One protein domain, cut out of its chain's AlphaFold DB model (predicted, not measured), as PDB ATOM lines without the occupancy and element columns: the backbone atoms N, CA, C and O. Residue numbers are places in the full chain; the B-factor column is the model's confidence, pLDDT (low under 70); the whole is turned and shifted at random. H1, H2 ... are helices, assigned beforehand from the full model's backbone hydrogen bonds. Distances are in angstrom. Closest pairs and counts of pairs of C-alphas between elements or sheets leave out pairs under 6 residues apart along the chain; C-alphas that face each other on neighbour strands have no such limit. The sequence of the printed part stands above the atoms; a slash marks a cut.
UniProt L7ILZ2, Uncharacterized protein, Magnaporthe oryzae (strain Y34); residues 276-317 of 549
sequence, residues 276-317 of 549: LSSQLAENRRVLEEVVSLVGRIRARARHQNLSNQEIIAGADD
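Overview. This is residues 276 to 317 of the 549 residues of an uncharacterized protein of Magnaporthe oryzae (strain Y34) (UniProt L7ILZ2). One long helix, H1, makes the length of the domain, and a short helix, H2, turns across its far end after a tight link, making an L. Residues 276 to 296 of H1 stick out free. The printed part has 42 residues with two named helices, H1 then H2, and no named strand; its class is all helix. It is only just extended, close to loose, with a radius of gyration of the C-alphas of 13.9 A, and spans 40 by 19 by 12 A.

Along the chain. H1 is residues 276 to 304, from C-alpha 276 at (199.315, 143.741, 157.294) to C-alpha 304, 40.8 A away. H2 is residues 308 to 315 and ends with C-alpha 315 at (165.896, 142.318, 160.034).

Arrangement. H1 and H2 are close but not clearly touching, with the closest C-alphas, those of Ala 301 and Ile 311, 6.9 A apart. Their lines are about perpendicular, at 80 degrees. In H1 and H2 every O i to N i+4 pair is within hydrogen-bond range.

Size, cuts and confidence. The C-alphas farthest apart, those of Leu 276 and Asn 305, are 41.1 A apart. The printed part has no cut. The pLDDT is under 70 at residue 310 and residues 313 to 317.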
ATOM      1  N   LEU A 276     200.020 142.806 156.415       88.50
ATOM      2  CA  LEU A 276     199.315 143.741 157.294       88.50
ATOM      3  C   LEU A 276     198.713 144.903 156.509       88.50
ATOM      4  O   LEU A 276     197.640 145.367 156.875       88.50
ATOM      5  N   SER A 277     199.372 145.387 155.455       84.88
ATOM      6  CA  SER A 277     198.877 146.491 154.632       84.88
ATOM      7  C   SER A 277     197.687 146.065 153.774       84.88
ATOM      8  O   SER A 277     196.704 146.801 153.692       84.88
ATOM      9  N   SER A 278     197.730 144.844 153.239       87.38
ATOM     10  CA  SER A 278     196.638 144.189 152.524       87.38
ATOM     11  C   SER A 278     195.455 143.949 153.462       87.38
ATOM     12  O   SER A 278     194.326 144.333 153.159       87.38
ATOM     13  N   GLN A 279     195.717 143.456 154.676       90.81
ATOM     14  CA  GLN A 279     194.699 143.326 155.718       90.81
ATOM     15  C   GLN A 279     194.147 144.684 156.158       90.81
ATOM     16  O   GLN A 279     192.952 144.799 156.409       90.81
ATOM     17  N   LEU A 280     194.967 145.734 156.255       89.81
ATOM     18  CA  LEU A 280     194.494 147.074 156.607       89.81
ATOM     19  C   LEU A 280     193.639 147.679 155.487       89.81
ATOM     20  O   LEU A 280     192.675 148.386 155.774       89.81
ATOM     21  N   ALA A 281     193.994 147.418 154.229       87.44
ATOM     22  CA  ALA A 281     193.224 147.832 153.065       87.44
ATOM     23  C   ALA A 281     191.876 147.105 153.012       87.44
ATOM     24  O   ALA A 281     190.848 147.762 152.853       87.44
ATOM     25  N   GLU A 282     191.852 145.791 153.256       91.00
ATOM     26  CA  GLU A 282     190.600 145.036 153.340       91.00
ATOM     27  C   GLU A 282     189.776 145.461 154.559       91.00
ATOM     28  O   GLU A 282     188.579 145.687 154.438       91.00
ATOM     29  N   ASN A 283     190.401 145.698 155.715       87.00
ATOM     30  CA  ASN A 283     189.704 146.222 156.889       87.00
ATOM     31  C   ASN A 283     189.106 147.606 156.619       87.00
ATOM     32  O   ASN A 283     187.995 147.877 157.063       87.00
ATOM     33  N   ARG A 284     189.784 148.481 155.865       89.38
ATOM     34  CA  ARG A 284     189.191 149.753 155.424       89.38
ATOM     35  C   ARG A 284     188.007 149.525 154.496       89.38
ATOM     36  O   ARG A 284     186.964 150.126 154.721       89.38
ATOM     37  N   ARG A 285     188.133 148.620 153.526       88.38
ATOM     38  CA  ARG A 285     187.058 148.269 152.590       88.38
ATOM     39  C   ARG A 285     185.825 147.724 153.316       88.38
ATOM     40  O   ARG A 285     184.713 148.193 153.087       88.38
ATOM     41  N   VAL A 286     186.031 146.793 154.244       89.38
ATOM     42  CA  VAL A 286     184.980 146.200 155.080       89.38
ATOM     43  C   VAL A 286     184.370 147.250 156.006       89.38
ATOM     44  O   VAL A 286     183.152 147.306 156.143       89.38
ATOM     45  N   LEU A 287     185.171 148.126 156.621       88.62
ATOM     46  CA  LEU A 287     184.644 149.201 157.466       88.62
ATOM     47  C   LEU A 287     183.839 150.221 156.658       88.62
ATOM     48  O   LEU A 287     182.798 150.665 157.134       88.62
ATOM     49  N   GLU A 288     184.259 150.569 155.445       90.06
ATOM     50  CA  GLU A 288     183.482 151.418 154.536       90.06
ATOM     51  C   GLU A 288     182.156 150.753 154.148       90.06
ATOM     52  O   GLU A 288     181.103 151.396 154.186       90.06
ATOM     53  N   GLU A 289     182.172 149.451 153.862       87.50
ATOM     54  CA  GLU A 289     180.967 148.673 153.582       87.50
ATOM     55  C   GLU A 289     180.021 148.641 154.794       87.50
ATOM     56  O   GLU A 289     178.837 148.966 154.656       87.50
ATOM     57  N   VAL A 290     180.540 148.367 155.995       88.38
ATOM     58  CA  VAL A 290     179.776 148.380 157.253       88.38
ATOM     59  C   VAL A 290     179.224 149.773 157.538       88.38
ATOM     60  O   VAL A 290     178.042 149.904 157.851       88.38
ATOM     61  N   VAL A 291     180.020 150.832 157.391       90.38
ATOM     62  CA  VAL A 291     179.566 152.216 157.598       90.38
ATOM     63  C   VAL A 291     178.490 152.587 156.577       90.38
ATOM     64  O   VAL A 291     177.492 153.208 156.949       90.38
ATOM     65  N   SER A 292     178.620 152.159 155.318       86.00
ATOM     66  CA  SER A 292     177.590 152.367 154.295       86.00
ATOM     67  C   SER A 292     176.294 151.612 154.620       86.00
ATOM     68  O   SER A 292     175.192 152.135 154.431       86.00
ATOM     69  N   LEU A 293     176.398 150.386 155.144       80.94
ATOM     70  CA  LEU A 293     175.260 149.559 155.531       80.94
ATOM     71  C   LEU A 293     174.563 150.139 156.764       80.94
ATOM     72  O   LEU A 293     173.350 150.323 156.748       80.94
ATOM     73  N   VAL A 294     175.323 150.537 157.783       83.19
ATOM     74  CA  VAL A 294     174.823 151.239 158.974       83.19
ATOM     75  C   VAL A 294     174.191 152.578 158.590       83.19
ATOM     76  O   VAL A 294     173.150 152.943 159.139       83.19
ATOM     77  N   GLY A 295     174.759 153.298 157.620       81.94
ATOM     78  CA  GLY A 295     174.173 154.513 157.055       81.94
ATOM     79  C   GLY A 295     172.802 154.258 156.425       81.94
ATOM     80  O   GLY A 295     171.846 154.976 156.724       81.94
ATOM     81  N   ARG A 296     172.678 153.188 155.630       78.56
ATOM     82  CA  ARG A 296     171.407 152.747 155.028       78.56
ATOM     83  C   ARG A 296     170.389 152.285 156.077       78.56
ATOM     84  O   ARG A 296     169.231 152.689 156.000       78.56
ATOM     85  N   ILE A 297     170.812 151.523 157.090       76.06
ATOM     86  CA  ILE A 297     169.956 151.076 158.205       76.06
ATOM     87  C   ILE A 297     169.460 152.280 159.013       76.06
ATOM     88  O   ILE A 297     168.267 152.388 159.285       76.06
ATOM     89  N   ARG A 298     170.338 153.237 159.336       77.88
ATOM     90  CA  ARG A 298     169.974 154.463 160.064       77.88
ATOM     91  C   ARG A 298     169.038 155.360 159.251       77.88
ATOM     92  O   ARG A 298     168.127 155.955 159.823       77.88
ATOM     93  N   ALA A 299     169.250 155.476 157.940       75.88
ATOM     94  CA  ALA A 299     168.348 156.218 157.062       75.88
ATOM     95  C   ALA A 299     166.959 155.562 157.025       75.88
ATOM     96  O   ALA A 299     165.958 156.242 157.243       75.88
ATOM     97  N   ARG A 300     166.897 154.235 156.858       72.19
ATOM     98  CA  ARG A 300     165.647 153.457 156.895       72.19
ATOM     99  C   ARG A 300     164.923 153.587 158.240       72.19
ATOM    100  O   ARG A 300     163.727 153.857 158.257       72.19
ATOM    101  N   ALA A 301     165.656 153.493 159.347       71.88
ATOM    102  CA  ALA A 301     165.147 153.674 160.705       71.88
ATOM    103  C   ALA A 301     164.528 155.058 160.933       71.88
ATOM    104  O   ALA A 301     163.440 155.167 161.491       71.88
ATOM    105  N   ARG A 302     165.198 156.119 160.459       75.50
ATOM    106  CA  ARG A 302     164.684 157.495 160.543       75.50
ATOM    107  C   ARG A 302     163.442 157.706 159.691       75.50
ATOM    108  O   ARG A 302     162.523 158.379 160.136       75.50
ATOM    109  N   HIS A 303     163.403 157.140 158.487       71.94
ATOM    110  CA  HIS A 303     162.240 157.270 157.609       71.94
ATOM    111  C   HIS A 303     161.004 156.529 158.136       71.94
ATOM    112  O   HIS A 303     159.889 156.940 157.827       71.94
ATOM    113  N   GLN A 304     161.189 155.471 158.929       73.88
ATOM    114  CA  GLN A 304     160.104 154.630 159.447       73.88
ATOM    115  C   GLN A 304     159.835 154.826 160.957       73.88
ATOM    116  O   GLN A 304     158.948 154.173 161.491       73.88
ATOM    117  N   ASN A 305     160.552 155.738 161.640       73.69
ATOM    118  CA  ASN A 305     160.498 155.972 163.098       73.69
ATOM    119  C   ASN A 305     160.631 154.692 163.951       73.69
ATOM    120  O   ASN A 305     159.999 154.570 164.997       73.69
ATOM    121  N   LEU A 306     161.458 153.741 163.512       75.12
ATOM    122  CA  LEU A 306     161.641 152.454 164.190       75.12
ATOM    123  C   LEU A 306     162.673 152.570 165.320       75.12
ATOM    124  O   LEU A 306     163.728 153.191 165.151       75.12
ATOM    125  N   SER A 307     162.394 151.949 166.466       75.19
ATOM    126  CA  SER A 307     163.354 151.828 167.567       75.19
ATOM    127  C   SER A 307     164.442 150.789 167.257       75.19
ATOM    128  O   SER A 307     164.265 149.891 166.435       75.19
ATOM    129  N   ASN A 308     165.591 150.871 167.941       70.69
ATOM    130  CA  ASN A 308     166.723 149.957 167.713       70.69
ATOM    131  C   ASN A 308     166.357 148.467 167.864       70.69
ATOM    132  O   ASN A 308     166.949 147.638 167.182       70.69
ATOM    133  N   GLN A 309     165.391 148.122 168.722       71.38
ATOM    134  CA  GLN A 309     164.940 146.736 168.891       71.38
ATOM    135  C   GLN A 309     164.010 146.277 167.760       71.38
ATOM    136  O   GLN A 309     164.112 145.137 167.325       71.38
ATOM    137  N   GLU A 310     163.169 147.166 167.225       68.00
ATOM    138  CA  GLU A 310     162.285 146.874 166.085       68.00
ATOM    139  C   GLU A 310     163.061 146.748 164.769       68.00
ATOM    140  O   GLU A 310     162.674 145.975 163.903       68.00
ATOM    141  N   ILE A 311     164.184 147.455 164.621       70.62
ATOM    142  CA  ILE A 311     165.080 147.308 163.461       70.62
ATOM    143  C   ILE A 311     165.757 145.934 163.466       70.62
ATOM    144  O   ILE A 311     165.878 145.312 162.414       70.62
ATOM    145  N   ILE A 312     166.203 145.469 164.637       70.44
ATOM    146  CA  ILE A 312     166.842 144.156 164.794       70.44
ATOM    147  C   ILE A 312     165.799 143.043 164.630       70.44
ATOM    148  O   ILE A 312     166.043 142.095 163.894       70.44
ATOM    149  N   ALA A 313     164.612 143.190 165.227       68.38
ATOM    150  CA  ALA A 313     163.507 142.246 165.055       68.38
ATOM    151  C   ALA A 313     162.953 142.227 163.616       68.38
ATOM    152  O   ALA A 313     162.545 141.182 163.127       68.38
ATOM    153  N   GLY A 314     162.971 143.372 162.926       62.47
ATOM    154  CA  GLY A 314     162.553 143.521 161.532       62.47
ATOM    155  C   GLY A 314     163.575 143.017 160.505       62.47
ATOM    156  O   GLY A 314     163.220 142.794 159.349       62.47
ATOM    157  N   ALA A 315     164.844 142.861 160.895       63.50
ATOM    158  CA  ALA A 315     165.896 142.318 160.034       63.50
ATOM    159  C   ALA A 315     165.785 140.791 159.868       63.50
ATOM    160  O   ALA A 315     166.101 140.287 158.794       63.50
ATOM    161  N   ASP A 316     165.277 140.101 160.893       60.31
ATOM    162  CA  ASP A 316     164.936 138.669 160.883       60.31
ATOM    163  C   ASP A 316     163.453 138.417 160.540       60.31
ATOM    164  O   ASP A 316     162.948 137.311 160.725       60.31
ATOM    165  N   ASP A 317     162.727 139.432 160.054       61.88
ATOM    166  CA  ASP A 317     161.297 139.308 159.774       61.88
ATOM    167  C   ASP A 317     161.061 138.441 158.518       61.88
ATOM    168  O   ASP A 317     161.364 138.887 157.398       61.88
TER     169      ASP A 317